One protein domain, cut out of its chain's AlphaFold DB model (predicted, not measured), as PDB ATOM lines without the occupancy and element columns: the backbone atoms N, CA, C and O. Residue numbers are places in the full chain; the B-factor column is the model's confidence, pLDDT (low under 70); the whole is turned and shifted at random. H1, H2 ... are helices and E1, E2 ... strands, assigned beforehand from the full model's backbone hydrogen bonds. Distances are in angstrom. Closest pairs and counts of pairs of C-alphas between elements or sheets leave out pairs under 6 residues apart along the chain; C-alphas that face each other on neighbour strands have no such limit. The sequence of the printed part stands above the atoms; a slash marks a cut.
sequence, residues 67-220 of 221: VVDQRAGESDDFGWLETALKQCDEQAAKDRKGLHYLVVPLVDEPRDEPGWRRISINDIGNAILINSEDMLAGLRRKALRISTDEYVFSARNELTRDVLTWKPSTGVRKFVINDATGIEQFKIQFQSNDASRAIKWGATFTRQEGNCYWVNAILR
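Overview. This is residues 67 to 220 of the 221 residues of the protein "Zinc-ribbon domain-containing protein" of Hyphomicrobiales bacterium (UniProt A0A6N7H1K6). Two sheets stand partly face to face as a sandwich: a larger, strongly twisted one with the long strands E1 and E9 side by side, and the small sheet E6, E5, E8 over one of its faces. H1 and H3 cover the larger sheet's other face, while short H2 packs on E3. The printed part has 154 residues, with three named helices and nine named strands in the order H1, E1, H2, E2, E3, H3, E4, E5, E6, E7, E8, E9; its class is mixed, helices and strands. The small sheet, in the order E6, E5, E8, is all antiparallel; the larger one is branched and mixed. The whole is compact, with a radius of gyration of the C-alphas of 14.8 A and spans of 41 by 34 by 27 A.

Arrangement. Begin with H1, residues 79 to 94, on the larger sheet at a height of 9.1 A over E1, residues 99 to 108, and E9, residues 212 to 219. It runs along the strands, at 7 degrees to E1 on the local plane; its closest C-alphas to E9 are those of Asp 89 and Cys 212, 5.0 A apart. E1 and E9 are parallel, with N 104 and O 215 2.9 A apart. On the other side of E1 find its antiparallel neighbours E7, residues 173 to 177, with N 101 and O 175 2.8 A apart, and E4, residues 144 to 146, with N 107 and O 145 2.9 A apart. H2, residues 113 to 118, touches E3, residues 127 to 130, the closest C-alphas being those of Arg 117 and Ile 128, 7.1 A apart. E3 is antiparallel to E9, with N 128 and O 218 3.0 A apart, and forms a hairpin with E2, residues 122 to 124, where N 124 and O 127 are 2.8 A apart. H3, residues 132 to 140, is on the same face as H1 and touches E4; their closest C-alphas, of Gly 138 and Leu 144, are 5.0 A apart. E5, residues 151 to 157, forms a hairpin with E6, residues 163 to 165, with N 155 and O 164 2.9 A apart; E5 is also antiparallel to E8, residues 185 to 192, with N 154 and O 189 3.0 A apart. Between the sheets, E2 touches E8; their closest C-alphas, of Ile 124 and Gln 189, are 6.3 A apart. Every O i to N i+4 pair is within hydrogen-bond range in H1 and H3, and 1 of 2 in H2.

Along the chain. Find C-alpha 79 at (19.081, 35.259, -14.694), where H1 begins its 22.7 A. E1 spans 28.0 A, E5 20.2 A and E8 24.0 A. E9 spans 20.6 A and ends at C-alpha 219, (29.909, 24.590, -30.873).

Size, cuts and confidence. The C-alphas farthest apart, of Asp 76 and Thr 160, are 42.6 A apart, and the printed part has no cut. The link E8 to E9 is long, 19 residues; its residues 205 to 206 pair antiparallel with 185 to 186 of E8. The pLDDT is under 70 at residues 70 to 76 and 195 to 198.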
ATOM      1  N   VAL A  67      27.721  43.572 -27.119       82.62
ATOM      2  CA  VAL A  67      28.038  42.775 -25.925       82.62
ATOM      3  C   VAL A  67      26.840  42.779 -24.979       82.62
ATOM      4  O   VAL A  67      26.297  43.838 -24.675       82.62
ATOM      5  N   VAL A  68      26.429  41.597 -24.521       80.38
ATOM      6  CA  VAL A  68      25.276  41.440 -23.619       80.38
ATOM      7  C   VAL A  68      25.705  41.417 -22.156       80.38
ATOM      8  O   VAL A  68      25.109  42.112 -21.343       80.38
ATOM      9  N   ASP A  69      26.765  40.677 -21.835       71.62
ATOM     10  CA  ASP A  69      27.456  40.744 -20.547       71.62
ATOM     11  C   ASP A  69      28.891  40.216 -20.722       71.62
ATOM     12  O   ASP A  69      29.133  39.294 -21.504       71.62
ATOM     13  N   GLN A  70      29.848  40.812 -20.009       58.19
ATOM     14  CA  GLN A  70      31.241  40.359 -19.951       58.19
ATOM     15  C   GLN A  70      31.456  39.266 -18.887       58.19
ATOM     16  O   GLN A  70      32.482  38.598 -18.914       58.19
ATOM     17  N   ARG A  71      30.490  39.047 -17.982       60.38
ATOM     18  CA  ARG A  71      30.563  38.069 -16.875       60.38
ATOM     19  C   ARG A  71      30.098  36.656 -17.243       60.38
ATOM     20  O   ARG A  71      29.877  35.830 -16.357       60.38
ATOM     21  N   ALA A  72      29.898  36.384 -18.531       58.28
ATOM     22  CA  ALA A  72      29.430  35.101 -19.040       58.28
ATOM     23  C   ALA A  72      30.460  33.988 -18.744       58.28
ATOM     24  O   ALA A  72      31.320  33.696 -19.566       58.28
ATOM     25  N   GLY A  73      30.394  33.402 -17.545       55.78
ATOM     26  CA  GLY A  73      31.310  32.353 -17.089       55.78
ATOM     27  C   GLY A  73      31.471  32.221 -15.569       55.78
ATOM     28  O   GLY A  73      31.926  31.172 -15.128       55.78
ATOM     29  N   GLU A  74      31.086  33.225 -14.767       57.84
ATOM     30  CA  GLU A  74      31.358  33.228 -13.310       57.84
ATOM     31  C   GLU A  74      30.119  33.105 -12.407       57.84
ATOM     32  O   GLU A  74      30.260  32.849 -11.213       57.84
ATOM     33  N   SER A  75      28.907  33.263 -12.947       64.31
ATOM     34  CA  SER A  75      27.662  33.164 -12.174       64.31
ATOM     35  C   SER A  75      26.923  31.865 -12.488       64.31
ATOM     36  O   SER A  75      26.532  31.648 -13.634       64.31
ATOM     37  N   ASP A  76      26.677  31.046 -11.460       69.75
ATOM     38  CA  ASP A  76      25.767  29.887 -11.527       69.75
ATOM     39  C   ASP A  76      24.286  30.329 -11.665       69.75
ATOM     40  O   ASP A  76      23.410  29.520 -11.977       69.75
ATOM     41  N   ASP A  77      24.002  31.624 -11.469       81.56
ATOM     42  CA  ASP A  77      22.708  32.244 -11.742       81.56
ATOM     43  C   ASP A  77      22.712  32.873 -13.148       81.56
ATOM     44  O   ASP A  77      23.357  33.898 -13.404       81.56
ATOM     45  N   PHE A  78      22.004  32.225 -14.075       89.75
ATOM     46  CA  PHE A  78      21.840  32.649 -15.469       89.75
ATOM     47  C   PHE A  78      20.680  33.644 -15.668       89.75
ATOM     48  O   PHE A  78      20.277  33.890 -16.807       89.75
ATOM     49  N   GLY A  79      20.162  34.271 -14.603       91.88
ATOM     50  CA  GLY A  79      19.081  35.259 -14.694       91.88
ATOM     51  C   GLY A  79      19.398  36.464 -15.595       91.88
ATOM     52  O   GLY A  79      18.503  37.043 -16.218       91.88
ATOM     53  N   TRP A  80      20.680  36.814 -15.755       92.38
ATOM     54  CA  TRP A  80      21.113  37.838 -16.716       92.38
ATOM     55  C   TRP A  80      20.847  37.418 -18.172       92.38
ATOM     56  O   TRP A  80      20.470  38.251 -18.997       92.38
ATOM     57  N   LEU A  81      20.996  36.128 -18.491       94.38
ATOM     58  CA  LEU A  81      20.777  35.593 -19.831       94.38
ATOM     59  C   LEU A  81      19.280  35.500 -20.137       94.38
ATOM     60  O   LEU A  81      18.855  35.873 -21.227       94.38
ATOM     61  N   GLU A  82      18.469  35.097 -19.158       95.00
ATOM     62  CA  GLU A  82      17.002  35.166 -19.245       95.00
ATOM     63  C   GLU A  82      16.521  36.597 -19.499       95.00
ATOM     64  O   GLU A  82      15.689  36.848 -20.374       95.00
ATOM     65  N   THR A  83      17.112  37.560 -18.790       95.19
ATOM     66  CA  THR A  83      16.850  38.985 -19.009       95.19
ATOM     67  C   THR A  83      17.256  39.407 -20.421       95.19
ATOM     68  O   THR A  83      16.511  40.129 -21.082       95.19
ATOM     69  N   ALA A  84      18.399  38.939 -20.924       95.94
ATOM     70  CA  ALA A  84      18.863  39.257 -22.270       95.94
ATOM     71  C   ALA A  84      17.965  38.683 -23.377       95.94
ATOM     72  O   ALA A  84      17.723  39.388 -24.361       95.94
ATOM     73  N   LEU A  85      17.466  37.452 -23.208       96.94
ATOM     74  CA  LEU A  85      16.491  36.810 -24.100       96.94
ATOM     75  C   LEU A  85      15.224  37.665 -24.190       96.94
ATOM     76  O   LEU A  85      14.859  38.120 -25.274       96.94
ATOM     77  N   LYS A  86      14.642  38.001 -23.034       97.44
ATOM     78  CA  LYS A  86      13.450  38.854 -22.945       97.44
ATOM     79  C   LYS A  86      13.672  40.233 -23.568       97.44
ATOM     80  O   LYS A  86      12.849  40.705 -24.346       97.44
ATOM     81  N   GLN A  87      14.795  40.881 -23.266       96.81
ATOM     82  CA  GLN A  87      15.129  42.180 -23.854       96.81
ATOM     83  C   GLN A  87      15.313  42.106 -25.372       96.81
ATOM     84  O   GLN A  87      15.058  43.092 -26.059       96.81
ATOM     85  N   CYS A  88      15.797  40.980 -25.903       98.00
ATOM     86  CA  CYS A  88      15.907  40.804 -27.345       98.00
ATOM     87  C   CYS A  88      14.523  40.774 -27.999       98.00
ATOM     88  O   CYS A  88      14.309  41.479 -28.984       98.00
ATOM     89  N   ASP A  89      13.573  40.042 -27.415       98.00
ATOM     90  CA  ASP A  89      12.189  40.002 -27.899       98.00
ATOM     91  C   ASP A  89      11.527  41.376 -27.827       98.00
ATOM     92  O   ASP A  89      10.916  41.827 -28.791       98.00
ATOM     93  N   GLU A  90      11.687  42.086 -26.708       98.06
ATOM     94  CA  GLU A  90      11.144  43.437 -26.547       98.06
ATOM     95  C   GLU A  90      11.717  44.416 -27.580       98.06
ATOM     96  O   GLU A  90      10.994  45.280 -28.084       98.06
ATOM     97  N   GLN A  91      13.010  44.300 -27.894       96.69
ATOM     98  CA  GLN A  91      13.660  45.126 -28.907       96.69
ATOM     99  C   GLN A  91      13.137  44.789 -30.307       96.69
ATOM    100  O   GLN A  91      12.780  45.701 -31.052       96.69
ATOM    101  N   ALA A  92      13.035  43.502 -30.640       97.56
ATOM    102  CA  ALA A  92      12.514  43.050 -31.924       97.56
ATOM    103  C   ALA A  92      11.050  43.472 -32.118       97.56
ATOM    104  O   ALA A  92      10.689  43.982 -33.175       97.56
ATOM    105  N   ALA A  93      10.219  43.366 -31.079       97.88
ATOM    106  CA  ALA A  93       8.814  43.761 -31.128       97.88
ATOM    107  C   ALA A  93       8.627  45.262 -31.417       97.88
ATOM    108  O   ALA A  93       7.656  45.648 -32.081       97.88
ATOM    109  N   LYS A  94       9.553  46.103 -30.927       97.81
ATOM    110  CA  LYS A  94       9.596  47.552 -31.186       97.81
ATOM    111  C   LYS A  94      10.136  47.869 -32.579       97.81
ATOM    112  O   LYS A  94       9.607  48.753 -33.247       97.81
ATOM    113  N   ASP A  95      11.160  47.147 -33.021       96.69
ATOM    114  CA  ASP A  95      11.784  47.301 -34.332       96.69
ATOM    115  C   ASP A  95      11.425  46.137 -35.268       96.69
ATOM    116  O   ASP A  95      12.232  45.257 -35.573       96.69
ATOM    117  N   ARG A  96      10.178  46.158 -35.756       95.62
ATOM    118  CA  ARG A  96       9.633  45.102 -36.625       95.62
ATOM    119  C   ARG A  96      10.288  45.026 -38.000       95.62
ATOM    120  O   ARG A  96      10.142  44.010 -38.671       95.62
ATOM    121  N   LYS A  97      10.977  46.085 -38.438       95.69
ATOM    122  CA  LYS A  97      11.709  46.101 -39.714       95.69
ATOM    123  C   LYS A  97      13.071  45.434 -39.590       95.69
ATOM    124  O   LYS A  97      13.571  44.929 -40.593       95.69
ATOM    125  N   GLY A  98      13.623  45.373 -38.383       95.56
ATOM    126  CA  GLY A  98      14.863  44.673 -38.115       95.56
ATOM    127  C   GLY A  98      14.733  43.146 -38.143       95.56
ATOM    128  O   GLY A  98      13.641  42.566 -38.076       95.56
ATOM    129  N   LEU A  99      15.886  42.487 -38.232       96.81
ATOM    130  CA  LEU A  99      16.066  41.067 -37.939       96.81
ATOM    131  C   LEU A  99      17.083  40.941 -36.805       96.81
ATOM    132  O   LEU A  99      18.256  41.273 -36.981       96.81
ATOM    133  N   HIS A 100      16.601  40.518 -35.638       97.75
ATOM    134  CA  HIS A 100      17.344  40.536 -34.379       97.75
ATOM    135  C   HIS A 100      17.769  39.125 -33.993       97.75
ATOM    136  O   HIS A 100      16.958  38.201 -34.016       97.75
ATOM    137  N   TYR A 101      19.023  38.970 -33.593       97.56
ATOM    138  CA  TYR A 101      19.585  37.713 -33.120       97.56
ATOM    139  C   TYR A 101      20.179  37.908 -31.731       97.56
ATOM    140  O   TYR A 101      20.914  38.870 -31.501       97.56
ATOM    141  N   LEU A 102      19.935  36.953 -30.837       97.69
ATOM    142  CA  LEU A 102      20.730  36.774 -29.628       97.69
ATOM    143  C   LEU A 102      21.482  35.456 -29.762       97.69
ATOM    144  O   LEU A 102      20.881  34.387 -29.709       97.69
ATOM    145  N   VAL A 103      22.790  35.539 -29.964       96.25
ATOM    146  CA  VAL A 103      23.651  34.375 -30.145       96.25
ATOM    147  C   VAL A 103      24.289  34.011 -28.815       96.25
ATOM    148  O   VAL A 103      24.998  34.823 -28.215       96.25
ATOM    149  N   VAL A 104      24.052  32.775 -28.381       96.12
ATOM    150  CA  VAL A 104      24.649  32.179 -27.187       96.12
ATOM    151  C   VAL A 104      25.534  31.021 -27.643       96.12
ATOM    152  O   VAL A 104      25.014  29.945 -27.949       96.12
ATOM    153  N   PRO A 105      26.861  31.220 -27.740       94.62
ATOM    154  CA  PRO A 105      27.767  30.132 -28.061       94.62
ATOM    155  C   PRO A 105      27.934  29.255 -26.820       94.62
ATOM    156  O   PRO A 105      28.193  29.741 -25.718       94.62
ATOM    157  N   LEU A 106      27.778  27.957 -26.993       94.12
ATOM    158  CA  LEU A 106      27.798  26.954 -25.941       94.12
ATOM    159  C   LEU A 106      28.820  25.896 -26.308       94.12
ATOM    160  O   LEU A 106      29.142  25.710 -27.478       94.12
ATOM    161  N   VAL A 107      29.299  25.182 -25.312       91.94
ATOM    162  CA  VAL A 107      30.110  23.980 -25.487       91.94
ATOM    163  C   VAL A 107      29.645  22.978 -24.445       91.94
ATOM    164  O   VAL A 107      29.303  23.354 -23.316       91.94
ATOM    165  N   ASP A 108      29.552  21.724 -24.855       90.50
ATOM    166  CA  ASP A 108      29.111  20.616 -24.025       90.50
ATOM    167  C   ASP A 108      30.296  19.872 -23.409       90.50
ATOM    168  O   ASP A 108      31.454  20.022 -23.811       90.50
ATOM    169  N   GLU A 109      30.006  19.054 -22.399       78.75
ATOM    170  CA  GLU A 109      30.944  18.007 -22.020       78.75
ATOM    171  C   GLU A 109      30.906  16.881 -23.070       78.75
ATOM    172  O   GLU A 109      29.814  16.464 -23.470       78.75
ATOM    173  N   PRO A 110      32.054  16.301 -23.481       71.69
ATOM    174  CA  PRO A 110      32.114  15.316 -24.572       71.69
ATOM    175  C   PRO A 110      31.200  14.088 -24.425       71.69
ATOM    176  O   PRO A 110      30.959  13.371 -25.393       71.69
ATOM    177  N   ARG A 111      30.719  13.791 -23.213       70.12
ATOM    178  CA  ARG A 111      29.847  12.639 -22.941       70.12
ATOM    179  C   ARG A 111      28.368  12.914 -23.232       70.12
ATOM    180  O   ARG A 111      27.608  11.954 -23.359       70.12
ATOM    181  N   ASP A 112      27.979  14.176 -23.395       78.06
ATOM    182  CA  ASP A 112      26.579  14.585 -23.528       78.06
ATOM    183  C   ASP A 112      26.140  14.834 -24.985       78.06
ATOM    184  O   ASP A 112      24.937  14.935 -25.248       78.06
ATOM    185  N   GLU A 113      27.073  14.845 -25.949       76.06
ATOM    186  CA  GLU A 113      26.806  15.134 -27.372       76.06
ATOM    187  C   GLU A 113      25.626  14.321 -27.962       76.06
ATOM    188  O   GLU A 113      24.753  14.908 -28.620       76.06
ATOM    189  N   PRO A 114      25.500  12.992 -27.726       80.94
ATOM    190  CA  PRO A 114      24.371  12.221 -28.256       80.94
ATOM    191  C   PRO A 114      23.017  12.651 -27.674       80.94
ATOM    192  O   PRO A 114      21.975  12.493 -28.316       80.94
ATOM    193  N   GLY A 115      23.009  13.183 -26.449       87.31
ATOM    194  CA  GLY A 115      21.825  13.754 -25.816       87.31
ATOM    195  C   GLY A 115      21.362  15.004 -26.551       87.31
ATOM    196  O   GLY A 115      20.207  15.071 -26.968       87.31
ATOM    197  N   TRP A 116      22.281  15.939 -26.785       91.50
ATOM    198  CA  TRP A 116      21.986  17.221 -27.423       91.50
ATOM    199  C   TRP A 116      21.517  17.087 -28.871       91.50
ATOM    200  O   TRP A 116      20.599  17.789 -29.290       91.50
ATOM    201  N   ARG A 117      22.066  16.133 -29.631       87.69
ATOM    202  CA  ARG A 117      21.620  15.876 -31.013       87.69
ATOM    203  C   ARG A 117      20.154  15.453 -31.108       87.69
ATOM    204  O   ARG A 117      19.490  15.814 -32.071       87.69
ATOM    205  N   ARG A 118      19.633  14.710 -30.124       90.25
ATOM    206  CA  ARG A 118      18.233  14.242 -30.132       90.25
ATOM    207  C   ARG A 118      17.216  15.361 -29.935       90.25
ATOM    208  O   ARG A 118      16.082  15.213 -30.371       90.25
ATOM    209  N   ILE A 119      17.623  16.443 -29.281       92.06
ATOM    210  CA  ILE A 119      16.782  17.618 -29.013       92.06
ATOM    211  C   ILE A 119      17.173  18.817 -29.883       92.06
ATOM    212  O   ILE A 119      16.705  19.932 -29.657       92.06
ATOM    213  N   SER A 120      18.044  18.606 -30.874       92.56
ATOM    214  CA  SER A 120      18.465  19.682 -31.755       92.56
ATOM    215  C   SER A 120      17.313  20.129 -32.645       92.56
ATOM    216  O   SER A 120      16.645  19.318 -33.283       92.56
ATOM    217  N   ILE A 121      17.118  21.443 -32.722       92.69
ATOM    218  CA  ILE A 121      16.173  22.055 -33.660       92.69
ATOM    219  C   ILE A 121      16.795  22.297 -35.037       92.69
ATOM    220  O   ILE A 121      16.071  22.509 -36.009       92.69
ATOM    221  N   ASN A 122      18.129  22.308 -35.131       89.31
ATOM    222  CA  ASN A 122      18.855  22.515 -36.379       89.31
ATOM    223  C   ASN A 122      20.335  22.119 -36.236       89.31
ATOM    224  O   ASN A 122      21.008  22.553 -35.302       89.31
ATOM    225  N   ASP A 123      20.864  21.389 -37.215       87.44
ATOM    226  CA  ASP A 123      22.292  21.097 -37.352       87.44
ATOM    227  C   ASP A 123      22.943  22.107 -38.315       87.44
ATOM    228  O   ASP A 123      22.627  22.153 -39.506       87.44
ATOM    229  N   ILE A 124      23.909  22.888 -37.829       86.19
ATOM    230  CA  ILE A 124      24.597  23.940 -38.591       86.19
ATOM    231  C   ILE A 124      26.086  23.621 -38.663       86.19
ATOM    232  O   ILE A 124      26.904  24.254 -38.007       86.19
ATOM    233  N   GLY A 125      26.449  22.604 -39.446       79.88
ATOM    234  CA  GLY A 125      27.850  22.220 -39.661       79.88
ATOM    235  C   GLY A 125      28.606  21.919 -38.359       79.88
ATOM    236  O   GLY A 125      28.507  20.813 -37.816       79.88
ATOM    237  N   ASN A 126      29.372  22.905 -37.887       81.31
ATOM    238  CA  ASN A 126      30.155  22.882 -36.652       81.31
ATOM    239  C   ASN A 126      29.341  23.209 -35.385       81.31
ATOM    240  O   ASN A 126      29.924  23.232 -34.309       81.31
ATOM    241  N   ALA A 127      28.032  23.438 -35.477       89.12
ATOM    242  CA  ALA A 127      27.183  23.687 -34.318       89.12
ATOM    243  C   ALA A 127      25.863  22.910 -34.373       89.12
ATOM    244  O   ALA A 127      25.367  22.575 -35.453       89.12
ATOM    245  N   ILE A 128      25.274  22.661 -33.205       91.19
ATOM    246  CA  ILE A 128      23.865  22.271 -33.067       91.19
ATOM    247  C   ILE A 128      23.095  23.368 -32.365       91.19
ATOM    248  O   ILE A 128      23.571  23.941 -31.387       91.19
ATOM    249  N   LEU A 129      21.900  23.652 -32.866       94.19
ATOM    250  CA  LEU A 129      20.981  24.569 -32.219       94.19
ATOM    251  C   LEU A 129      20.026  23.810 -31.318       94.19
ATOM    252  O   LEU A 129      19.512  22.755 -31.701       94.19
ATOM    253  N   ILE A 130      19.765  24.388 -30.152       96.12
ATOM    254  CA  ILE A 130      18.812  23.890 -29.161       96.12
ATOM    255  C   ILE A 130      17.878  25.016 -28.703       96.12
ATOM    256  O   ILE A 130      18.161  26.205 -28.886       96.12
ATOM    257  N   ASN A 131      16.755  24.648 -28.093       96.56
ATOM    258  CA  ASN A 131      15.812  25.619 -27.541       96.56
ATOM    259  C   ASN A 131      16.404  26.330 -26.318       96.56
ATOM    260  O   ASN A 131      17.286  25.803 -25.638       96.56
ATOM    261  N   SER A 132      15.887  27.517 -25.994       96.38
ATOM    262  CA  SER A 132      16.375  28.284 -24.840       96.38
ATOM    263  C   SER A 132      16.097  27.599 -23.502       96.38
ATOM    264  O   SER A 132      16.903  27.725 -22.587       96.38
ATOM    265  N   GLU A 133      15.002  26.842 -23.389       95.88
ATOM    266  CA  GLU A 133      14.705  26.052 -22.187       95.88
ATOM    267  C   GLU A 133      15.775  24.976 -21.952       95.88
ATOM    268  O   GLU A 133      16.370  24.924 -20.874       95.88
ATOM    269  N   ASP A 134      16.088  24.190 -22.987       96.50
ATOM    270  CA  ASP A 134      17.118  23.148 -22.940       96.50
ATOM    271  C   ASP A 134      18.507  23.729 -22.657       96.50
ATOM    272  O   ASP A 134      19.272  23.172 -21.865       96.50
ATOM    273  N   MET A 135      18.825  24.877 -23.264       96.12
ATOM    274  CA  MET A 135      20.062  25.606 -22.999       96.12
ATOM    275  C   MET A 135      20.150  26.027 -21.530       96.12
ATOM    276  O   MET A 135      21.146  25.730 -20.875       96.12
ATOM    277  N   LEU A 136      19.140  26.729 -21.002       95.69
ATOM    278  CA  LEU A 136      19.148  27.218 -19.620       95.69
ATOM    279  C   LEU A 136      19.206  26.055 -18.627       95.69
ATOM    280  O   LEU A 136      19.941  26.121 -17.642       95.69
ATOM    281  N   ALA A 137      18.482  24.965 -18.893       93.81
ATOM    282  CA  ALA A 137      18.559  23.746 -18.096       93.81
ATOM    283  C   ALA A 137      19.966  23.122 -18.141       93.81
ATOM    284  O   ALA A 137      20.497  22.735 -17.098       93.81
ATOM    285  N   GLY A 138      20.583  23.058 -19.324       93.25
ATOM    286  CA  GLY A 138      21.950  22.578 -19.528       93.25
ATOM    287  C   GLY A 138      22.997  23.407 -18.788       93.25
ATOM    288  O   GLY A 138      23.872  22.842 -18.134       93.25
ATOM    289  N   LEU A 139      22.866  24.732 -18.833       92.88
ATOM    290  CA  LEU A 139      23.725  25.679 -18.125       92.88
ATOM    291  C   LEU A 139      23.603  25.515 -16.600       92.88
ATOM    292  O   LEU A 139      24.605  25.315 -15.918       92.88
ATOM    293  N   ARG A 140      22.378  25.493 -16.057       92.31
ATOM    294  CA  ARG A 140      22.137  25.336 -14.606       92.31
ATOM    295  C   ARG A 140      22.645  24.004 -14.052       92.31
ATOM    296  O   ARG A 140      23.120  23.953 -12.923       92.31
ATOM    297  N   ARG A 141      22.565  22.925 -14.840       91.56
ATOM    298  CA  ARG A 141      23.085  21.601 -14.452       91.56
ATOM    299  C   ARG A 141      24.566  21.396 -14.789       91.56
ATOM    300  O   ARG A 141      25.065  20.294 -14.592       91.56
ATOM    301  N   LYS A 142      25.244  22.426 -15.310       90.50
ATOM    302  CA  LYS A 142      26.656  22.409 -15.733       90.50
ATOM    303  C   LYS A 142      26.983  21.403 -16.847       90.50
ATOM    304  O   LYS A 142      28.145  21.100 -17.068       90.50
ATOM    305  N   ALA A 143      25.975  20.933 -17.585       91.88
ATOM    306  CA  ALA A 143      26.163  20.113 -18.790       91.88
ATOM    307  C   ALA A 143      26.508  20.960 -20.029       91.88
ATOM    308  O   ALA A 143      26.941  20.440 -21.055       91.88
ATOM    309  N   LEU A 144      26.272  22.271 -19.943       93.56
ATOM    310  CA  LEU A 144      26.709  23.267 -20.910       93.56
ATOM    311  C   LEU A 144      27.483  24.355 -20.179       93.56
ATOM    312  O   LEU A 144      27.164  24.704 -19.040       93.56
ATOM    313  N   ARG A 145      28.437  24.955 -20.881       92.56
ATOM    314  CA  ARG A 145      29.055  26.228 -20.505       92.56
ATOM    315  C   ARG A 145      28.998  27.187 -21.687       92.56
ATOM    316  O   ARG A 145      28.973  26.754 -22.839       92.56
ATOM    317  N   ILE A 146      28.987  28.487 -21.408       93.00
ATOM    318  CA  ILE A 146      29.111  29.495 -22.464       93.00
ATOM    319  C   ILE A 146      30.532  29.416 -23.023       93.00
ATOM    320  O   ILE A 146      31.505  29.374 -22.268       93.00
ATOM    321  N   SER A 147      30.649  29.358 -24.348       90.94
ATOM    322  CA  SER A 147      31.948  29.321 -25.005       90.94
ATOM    323  C   SER A 147      32.651  30.668 -24.893       90.94
ATOM    324  O   SER A 147      32.066  31.724 -25.153       90.94
ATOM    325  N   THR A 148      33.934  30.613 -24.560       89.31
ATOM    326  CA  THR A 148      34.861  31.748 -24.614       89.31
ATOM    327  C   THR A 148      35.580  31.844 -25.954       89.31
ATOM    328  O   THR A 148      36.279  32.826 -26.196       89.31
ATOM    329  N   ASP A 149      35.422  30.836 -26.810       88.56
ATOM    330  CA  ASP A 149      36.118  30.767 -28.084       88.56
ATOM    331  C   ASP A 149      35.544  31.778 -29.071       88.56
ATOM    332  O   ASP A 149      34.367  32.153 -29.024       88.56
ATOM    333  N   GLU A 150      36.406  32.220 -29.981       90.25
ATOM    334  CA  GLU A 150      35.995  33.102 -31.057       90.25
ATOM    335  C   GLU A 150      35.104  32.356 -32.055       90.25
ATOM    336  O   GLU A 150      35.369  31.213 -32.447       90.25
ATOM    337  N   TYR A 151      34.039  33.031 -32.476       90.06
ATOM    338  CA  TYR A 151      33.167  32.592 -33.547       90.06
ATOM    339  C   TYR A 151      32.833  33.746 -34.489       90.06
ATOM    340  O   TYR A 151      32.749  34.912 -34.100       90.06
ATOM    341  N   VAL A 152      32.573  33.395 -35.741       91.25
ATOM    342  CA  VAL A 152      31.971  34.267 -36.744       91.25
ATOM    343  C   VAL A 152      30.536  33.807 -36.958       91.25
ATOM    344  O   VAL A 152      30.274  32.629 -37.218       91.25
ATOM    345  N   PHE A 153      29.607  34.749 -36.829       93.25
ATOM    346  CA  PHE A 153      28.195  34.543 -37.118       93.25
ATOM    347  C   PHE A 153      27.862  35.160 -38.475       93.25
ATOM    348  O   PHE A 153      28.310  36.267 -38.786       93.25
ATOM    349  N   SER A 154      27.059  34.449 -39.262       93.75
ATOM    350  CA  SER A 154      26.596  34.918 -40.564       93.75
ATOM    351  C   SER A 154      25.124  34.589 -40.771       93.75
ATOM    352  O   SER A 154      24.653  33.519 -40.379       93.75
ATOM    353  N   ALA A 155      24.417  35.474 -41.467       94.62
ATOM    354  CA  ALA A 155      23.058  35.267 -41.944       94.62
ATOM    355  C   ALA A 155      23.011  35.443 -43.465       94.62
ATOM    356  O   ALA A 155      23.691  36.301 -44.024       94.62
ATOM    357  N   ARG A 156      22.206  34.635 -44.152       94.62
ATOM    358  CA  ARG A 156      22.023  34.703 -45.602       94.62
ATOM    359  C   ARG A 156      20.556  34.829 -45.953       94.62
ATOM    360  O   ARG A 156      19.772  33.976 -45.545       94.62
ATOM    361  N   ASN A 157      20.206  35.825 -46.761       94.62
ATOM    362  CA  ASN A 157      18.885  35.920 -47.375       94.62
ATOM    363  C   ASN A 157      18.741  34.810 -48.433       94.62
ATOM    364  O   ASN A 157      19.556  34.718 -49.350       94.62
ATOM    365  N   GLU A 158      17.732  33.943 -48.326       95.25
ATOM    366  CA  GLU A 158      17.567  32.842 -49.285       95.25
ATOM    367  C   GLU A 158      17.035  33.302 -50.651       95.25
ATOM    368  O   GLU A 158      17.295  32.613 -51.639       95.25
ATOM    369  N   LEU A 159      16.374  34.465 -50.728       93.38
ATOM    370  CA  LEU A 159      15.896  35.047 -51.982       93.38
ATOM    371  C   LEU A 159      17.044  35.685 -52.774       93.38
ATOM    372  O   LEU A 159      17.284  35.312 -53.920       93.38
ATOM    373  N   THR A 160      17.772  36.626 -52.165       92.62
ATOM    374  CA  THR A 160      18.840  37.371 -52.861       92.62
ATOM    375  C   THR A 160      20.193  36.666 -52.830       92.62
ATOM    376  O   THR A 160      21.080  37.012 -53.603       92.62
ATOM    377  N   ARG A 161      20.359  35.667 -51.952       91.62
ATOM    378  CA  ARG A 161      21.635  35.003 -51.627       91.62
ATOM    379  C   ARG A 161      22.682  35.917 -50.993       91.62
ATOM    380  O   ARG A 161      23.799  35.453 -50.764       91.62
ATOM    381  N   ASP A 162      22.319  37.147 -50.635       91.00
ATOM    382  CA  ASP A 162      23.211  38.052 -49.917       91.00
ATOM    383  C   ASP A 162      23.571  37.473 -48.552       91.00
ATOM    384  O   ASP A 162      22.697  37.058 -47.784       91.00
ATOM    385  N   VAL A 163      24.870  37.461 -48.255       91.56
ATOM    386  CA  VAL A 163      25.428  37.030 -46.974       91.56
ATOM    387  C   VAL A 163      25.855  38.259 -46.182       91.56
ATOM    388  O   VAL A 163      26.613  39.090 -46.683       91.56
ATOM    389  N   LEU A 164      25.379  38.345 -44.944       91.31
ATOM    390  CA  LEU A 164      25.825  39.297 -43.940       91.31
ATOM    391  C   LEU A 164      26.639  38.543 -42.892       91.31
ATOM    392  O   LEU A 164      26.120  37.643 -42.233       91.31
ATOM    393  N   THR A 165      27.902  38.929 -42.748       91.50
ATOM    394  CA  THR A 165      28.866  38.314 -41.826       91.50
ATOM    395  C   THR A 165      29.367  39.343 -40.820       91.50
ATOM    396  O   THR A 165      30.007  40.319 -41.203       91.50
ATOM    397  N   TRP A 166      29.120  39.136 -39.532       92.19
ATOM    398  CA  TRP A 166      29.622  40.050 -38.502       92.19
ATOM    399  C   TRP A 166      31.101  39.796 -38.197       92.19
ATOM    400  O   TRP A 166      31.645  38.737 -38.517       92.19
ATOM    401  N   LYS A 167      31.761  40.774 -37.561       91.38
ATOM    402  CA  LYS A 167      33.138  40.587 -37.080       91.38
ATOM    403  C   LYS A 167      33.218  39.417 -36.083       91.38
ATOM    404  O   LYS A 167      32.251  39.201 -35.339       91.38
ATOM    405  N   PRO A 168      34.364  38.710 -36.024       90.94
ATOM    406  CA  PRO A 168      34.593  37.679 -35.021       90.94
ATOM    407  C   PRO A 168      34.265  38.175 -33.609       90.94
ATOM    408  O   PRO A 168      34.485  39.340 -33.270       90.94
ATOM    409  N   SER A 169      33.651  37.310 -32.813       91.00
ATOM    410  CA  SER A 169      33.098  37.641 -31.503       91.00
ATOM    411  C   SER A 169      33.304  36.497 -30.515       91.00
ATOM    412  O   SER A 169      33.475  35.350 -30.907       91.00
ATOM    413  N   THR A 170      33.244  36.806 -29.222       91.06
ATOM    414  CA  THR A 170      33.331  35.832 -28.121       91.06
ATOM    415  C   THR A 170      32.133  35.983 -27.187       91.06
ATOM    416  O   THR A 170      31.597  37.081 -27.036       91.06
ATOM    417  N   GLY A 171      31.696  34.900 -26.541       92.00
ATOM    418  CA  GLY A 171      30.563  34.928 -25.612       92.00
ATOM    419  C   GLY A 171      29.238  35.391 -26.239       92.00
ATOM    420  O   GLY A 171      29.053  35.389 -27.460       92.00
ATOM    421  N   VAL A 172      28.287  35.787 -25.390       94.75
ATOM    422  CA  VAL A 172      26.927  36.145 -25.826       94.75
ATOM    423  C   VAL A 172      26.908  37.502 -26.532       94.75
ATOM    424  O   VAL A 172      27.455  38.494 -26.028       94.75
ATOM    425  N   ARG A 173      26.268  37.556 -27.705       95.50
ATOM    426  CA  ARG A 173      26.178  38.764 -28.541       95.50
ATOM    427  C   ARG A 173      24.789  38.965 -29.125       95.50
ATOM    428  O   ARG A 173      24.117  38.010 -29.504       95.50
ATOM    429  N   LYS A 174      24.394  40.233 -29.245       96.38
ATOM    430  CA  LYS A 174      23.244  40.653 -30.051       96.38
ATOM    431  C   LYS A 174      23.716  41.087 -31.433       96.38
ATOM    432  O   LYS A 174      24.620  41.915 -31.537       96.38
ATOM    433  N   PHE A 175      23.079  40.572 -32.475       96.06
ATOM    434  CA  PHE A 175      23.311  40.979 -33.860       96.06
ATOM    435  C   PHE A 175      22.006  41.478 -34.469       96.06
ATOM    436  O   PHE A 175      20.939  40.945 -34.169       96.06
ATOM    437  N   VAL A 176      22.084  42.503 -35.314       95.38
ATOM    438  CA  VAL A 176      20.901  43.129 -35.909       95.38
ATOM    439  C   VAL A 176      21.155  43.407 -37.383       95.38
ATOM    440  O   VAL A 176      22.214  43.909 -37.754       95.38
ATOM    441  N   ILE A 177      20.165  43.103 -38.219       94.56
ATOM    442  CA  ILE A 177      20.033  43.656 -39.568       94.56
ATOM    443  C   ILE A 177      18.951  44.730 -39.483       94.56
ATOM    444  O   ILE A 177      17.787  44.392 -39.304       94.56
ATOM    445  N   ASN A 178      19.331  46.009 -39.563       91.62
ATOM    446  CA  ASN A 178      18.429  47.137 -39.269       91.62
ATOM    447  C   ASN A 178      17.238  47.251 -40.236       91.62
ATOM    448  O   ASN A 178      16.165  47.692 -39.842       91.62
ATOM    449  N   ASP A 179      17.424  46.864 -41.500       92.31
ATOM    450  CA  ASP A 179      16.342  46.792 -42.482       92.31
ATOM    451  C   ASP A 179      16.344  45.414 -43.137       92.31
ATOM    452  O   ASP A 179      17.159  45.105 -44.009       92.31
ATOM    453  N   ALA A 180      15.436  44.570 -42.665       93.31
ATOM    454  CA  ALA A 180      15.230  43.211 -43.128       93.31
ATOM    455  C   ALA A 180      13.919  43.061 -43.912       93.31
ATOM    456  O   ALA A 180      13.472  41.936 -44.126       93.31
ATOM    457  N   THR A 181      13.301  44.162 -44.364       90.69
ATOM    458  CA  THR A 181      11.986  44.158 -45.039       90.69
ATOM    459  C   THR A 181      11.946  43.226 -46.263       90.69
ATOM    460  O   THR A 181      10.907  42.652 -46.556       90.69
ATOM    461  N   GLY A 182      13.082  43.002 -46.936       91.31
ATOM    462  CA  GLY A 182      13.218  42.059 -48.062       91.31
ATOM    463  C   GLY A 182      13.698  40.643 -47.703       91.31
ATOM    464  O   GLY A 182      14.090  39.888 -48.595       91.31
ATOM    465  N   ILE A 183      13.753  40.284 -46.418       95.25
ATOM    466  CA  ILE A 183      14.230  38.980 -45.937       95.25
ATOM    467  C   ILE A 183      13.040  38.173 -45.412       95.25
ATOM    468  O   ILE A 183      12.699  38.262 -44.240       95.25
ATOM    469  N   GLU A 184      12.415  37.357 -46.257       96.12
ATOM    470  CA  GLU A 184      11.330  36.454 -45.827       96.12
ATOM    471  C   GLU A 184      11.858  35.120 -45.297       96.12
ATOM    472  O   GLU A 184      11.327  34.552 -44.345       96.12
ATOM    473  N   GLN A 185      12.924  34.617 -45.914       97.44
ATOM    474  CA  GLN A 185      13.574  33.373 -45.539       97.44
ATOM    475  C   GLN A 185      15.072  33.594 -45.434       97.44
ATOM    476  O   GLN A 185      15.679  34.263 -46.274       97.44
ATOM    477  N   PHE A 186      15.681  33.003 -44.416       96.81
ATOM    478  CA  PHE A 186      17.111  33.131 -44.205       96.81
ATOM    479  C   PHE A 186      17.729  31.850 -43.665       96.81
ATOM    480  O   PHE A 186      17.061  30.984 -43.102       96.81
ATOM    481  N   LYS A 187      19.041  31.733 -43.839       95.88
ATOM    482  CA  LYS A 187      19.870  30.718 -43.188       95.88
ATOM    483  C   LYS A 187      20.894  31.397 -42.312       95.88
ATOM    484  O   LYS A 187      21.308  32.514 -42.597       95.88
ATOM    485  N   ILE A 188      21.327  30.693 -41.282       95.00
ATOM    486  CA  ILE A 188      22.430  31.127 -40.433       95.00
ATOM    487  C   ILE A 188      23.577  30.130 -40.504       95.00
ATOM    488  O   ILE A 188      23.401  28.973 -40.905       95.00
ATOM    489  N   GLN A 189      24.759  30.611 -40.154       91.81
ATOM    490  CA  GLN A 189      25.994  29.851 -40.139       91.81
ATOM    491  C   GLN A 189      26.857  30.296 -38.964       91.81
ATOM    492  O   GLN A 189      26.902  31.480 -38.627       91.81
ATOM    493  N   PHE A 190      27.555  29.322 -38.385       88.31
ATOM    494  CA  PHE A 190      28.645  29.542 -37.451       88.31
ATOM    495  C   PHE A 190      29.953  29.110 -38.086       88.31
ATOM    496  O   PHE A 190      30.016  28.134 -38.833       88.31
ATOM    497  N   GLN A 191      31.006  29.833 -37.749       85.75
ATOM    498  CA  GLN A 191      32.371  29.422 -37.999       85.75
ATOM    499  C   GLN A 191      33.140  29.600 -36.695       85.75
ATOM    500  O   GLN A 191      33.208  30.702 -36.163       85.75
ATOM    501  N   SER A 192      33.661  28.500 -36.165       80.19
ATOM    502  CA  SER A 192      34.595  28.483 -35.039       80.19
ATOM    503  C   SER A 192      36.018  28.333 -35.575       80.19
ATOM    504  O   SER A 192      36.221  28.043 -36.756       80.19
ATOM    505  N   ASN A 193      37.009  28.495 -34.700       73.19
ATOM    506  CA  ASN A 193      38.423  28.330 -35.052       73.19
ATOM    507  C   ASN A 193      38.818  26.885 -35.416       73.19
ATOM    508  O   ASN A 193      39.933  26.654 -35.883       73.19
ATOM    509  N   ASP A 194      37.922  25.912 -35.233       70.38
ATOM    510  CA  ASP A 194      38.149  24.534 -35.659       70.38
ATOM    511  C   ASP A 194      37.954  24.387 -37.180       70.38
ATOM    512  O   ASP A 194      36.853  24.179 -37.694       70.38
ATOM    513  N   ALA A 195      39.068  24.480 -37.909       61.09
ATOM    514  CA  ALA A 195      39.123  24.324 -39.361       61.09
ATOM    515  C   ALA A 195      38.899  22.876 -39.844       61.09
ATOM    516  O   ALA A 195      38.822  22.645 -41.053       61.09
ATOM    517  N   SER A 196      38.811  21.891 -38.941       59.34
ATOM    518  CA  SER A 196      38.665  20.478 -39.313       59.34
ATOM    519  C   SER A 196      37.254  20.117 -39.796       59.34
ATOM    520  O   SER A 196      37.060  19.090 -40.454       59.34
ATOM    521  N   ARG A 197      36.256  20.970 -39.525       63.62
ATOM    522  CA  ARG A 197      34.851  20.724 -39.865       63.62
ATOM    523  C   ARG A 197      34.376  21.641 -40.988       63.62
ATOM    524  O   ARG A 197      34.628  22.841 -41.008       63.62
ATOM    525  N   ALA A 198      33.626  21.066 -41.928       65.88
ATOM    526  CA  ALA A 198      33.057  21.819 -43.039       65.88
ATOM    527  C   ALA A 198      32.060  22.872 -42.531       65.88
ATOM    528  O   ALA A 198      31.026  22.535 -41.944       65.88
ATOM    529  N   ILE A 199      32.351  24.138 -42.820       76.88
ATOM    530  CA  ILE A 199      31.463  25.271 -42.564       76.88
ATOM    531  C   ILE A 199      30.218  25.103 -43.450       76.88
ATOM    532  O   ILE A 199      30.306  25.093 -44.680       76.88
ATOM    533  N   LYS A 200      29.043  24.921 -42.835       86.50
ATOM    534  CA  LYS A 200      27.773  24.665 -43.538       86.50
ATOM    535  C   LYS A 200      26.691  25.627 -43.073       86.50
ATOM    536  O   LYS A 200      26.674  26.050 -41.925       86.50
ATOM    537  N   TRP A 201      25.797  25.968 -43.992       91.25
ATOM    538  CA  TRP A 201      24.574  26.699 -43.676       91.25
ATOM    539  C   TRP A 201      23.576  25.764 -42.994       91.25
ATOM    540  O   TRP A 201      23.464  24.605 -43.393       91.25
ATOM    541  N   GLY A 202      22.847  26.276 -42.004       91.00
ATOM    542  CA  GLY A 202      21.763  25.547 -41.347       91.00
ATOM    543  C   GLY A 202      20.520  25.390 -42.226       91.00
ATOM    544  O   GLY A 202      20.486  25.810 -43.390       91.00
ATOM    545  N   ALA A 203      19.463  24.820 -41.647       91.75
ATOM    546  CA  ALA A 203      18.138  24.821 -42.263       91.75
ATOM    547  C   ALA A 203      17.590  26.247 -42.467       91.75
ATOM    548  O   ALA A 203      18.033  27.204 -41.828       91.75
ATOM    549  N   THR A 204      16.630  26.378 -43.385       94.69
ATOM    550  CA  THR A 204      15.955  27.648 -43.671       94.69
ATOM    551  C   THR A 204      14.999  28.016 -42.542       94.69
ATOM    552  O   THR A 204      14.151  27.216 -42.155       94.69
ATOM    553  N   PHE A 205      15.093  29.255 -42.075       95.00
ATOM    554  CA  PHE A 205      14.142  29.887 -41.171       95.00
ATOM    555  C   PHE A 205      13.194  30.776 -41.973       95.00
ATOM    556  O   PHE A 205      13.615  31.429 -42.928       95.00
ATOM    557  N   THR A 206      11.925  30.820 -41.570       96.94
ATOM    558  CA  THR A 206      10.969  31.821 -42.062       96.94
ATOM    559  C   THR A 206      10.954  32.984 -41.085       96.94
ATOM    560  O   THR A 206      10.801  32.774 -39.880       96.94
ATOM    561  N   ARG A 207      11.119  34.203 -41.594       95.94
ATOM    562  CA  ARG A 207      11.100  35.403 -40.773       95.94
ATOM    563  C   ARG A 207       9.687  35.661 -40.256       95.94
ATOM    564  O   ARG A 207       8.748  35.848 -41.016       95.94
ATOM    565  N   GLN A 208       9.573  35.732 -38.946       96.44
ATOM    566  CA  GLN A 208       8.472  36.332 -38.215       96.44
ATOM    567  C   GLN A 208       8.881  37.747 -37.795       96.44
ATOM    568  O   GLN A 208       9.889  37.933 -37.107       96.44
ATOM    569  N   GLU A 209       8.139  38.749 -38.269       95.00
ATOM    570  CA  GLU A 209       8.364  40.145 -37.892       95.00
ATOM    571  C   GLU A 209       8.127  40.351 -36.399       95.00
ATOM    572  O   GLU A 209       7.185  39.808 -35.827       95.00
ATOM    573  N   GLY A 210       8.964  41.175 -35.772       95.94
ATOM    574  CA  GLY A 210       8.847  41.455 -34.344       95.94
ATOM    575  C   GLY A 210       9.463  40.399 -33.424       95.94
ATOM    576  O   GLY A 210       9.428  40.591 -32.213       95.94
ATOM    577  N   ASN A 211      10.050  39.328 -33.969       96.69
ATOM    578  CA  ASN A 211      10.656  38.258 -33.176       96.69
ATOM    579  C   ASN A 211      12.183  38.361 -33.151       96.69
ATOM    580  O   ASN A 211      12.819  38.645 -34.171       96.69
ATOM    581  N   CYS A 212      12.771  38.078 -31.987       97.62
ATOM    582  CA  CYS A 212      14.197  37.812 -31.878       97.62
ATOM    583  C   CYS A 212      14.467  36.321 -32.093       97.62
ATOM    584  O   CYS A 212      13.754  35.456 -31.590       97.62
ATOM    585  N   TYR A 213      15.526  36.015 -32.838       97.00
ATOM    586  CA  TYR A 213      15.992  34.651 -33.046       97.00
ATOM    587  C   TYR A 213      17.052  34.338 -32.005       97.00
ATOM    588  O   TYR A 213      18.175  34.845 -32.060       97.00
ATOM    589  N   TRP A 214      16.683  33.503 -31.043       96.56
ATOM    590  CA  TRP A 214      17.607  32.991 -30.044       96.56
ATOM    591  C   TRP A 214      18.420  31.856 -30.653       96.56
ATOM    592  O   TRP A 214      17.904  30.784 -30.968       96.56
ATOM    593  N   VAL A 215      19.700  32.117 -30.870       96.19
ATOM    594  CA  VAL A 215      20.617  31.195 -31.526       96.19
ATOM    595  C   VAL A 215      21.515  30.579 -30.460       96.19
ATOM    596  O   VAL A 215      22.627  31.045 -30.210       96.19
ATOM    597  N   ASN A 216      21.002  29.537 -29.808       96.69
ATOM    598  CA  ASN A 216      21.706  28.807 -28.755       96.69
ATOM    599  C   ASN A 216      22.500  27.669 -29.399       96.69
ATOM    600  O   ASN A 216      21.938  26.622 -29.724       96.69
ATOM    601  N   ALA A 217      23.782  27.909 -29.655       94.75
ATOM    602  CA  ALA A 217      24.601  27.074 -30.521       94.75
ATOM    603  C   ALA A 217      25.656  26.318 -29.716       94.75
ATOM    604  O   ALA A 217      26.621  26.927 -29.263       94.75
ATOM    605  N   ILE A 218      25.518  24.997 -29.578       93.44
ATOM    606  CA  ILE A 218      26.591  24.151 -29.041       93.44
ATOM    607  C   ILE A 218      27.626  23.965 -30.148       93.44
ATOM    608  O   ILE A 218      27.376  23.270 -31.138       93.44
ATOM    609  N   LEU A 219      28.757  24.644 -29.994       89.44
ATOM    610  CA  LEU A 219      29.909  24.590 -30.873       89.44
ATOM    611  C   LEU A 219      30.618  23.254 -30.665       89.44
ATOM    612  O   LEU A 219      30.920  22.859 -29.543       89.44
ATOM    613  N   ARG A 220      30.879  22.558 -31.765       76.44
ATOM    614  CA  ARG A 220      31.596  21.289 -31.764       76.44
ATOM    615  C   ARG A 220      33.100  21.568 -31.833       76.44
ATOM    616  O   ARG A 220      33.526  22.338 -32.696       76.44
TER     617      ARG A 220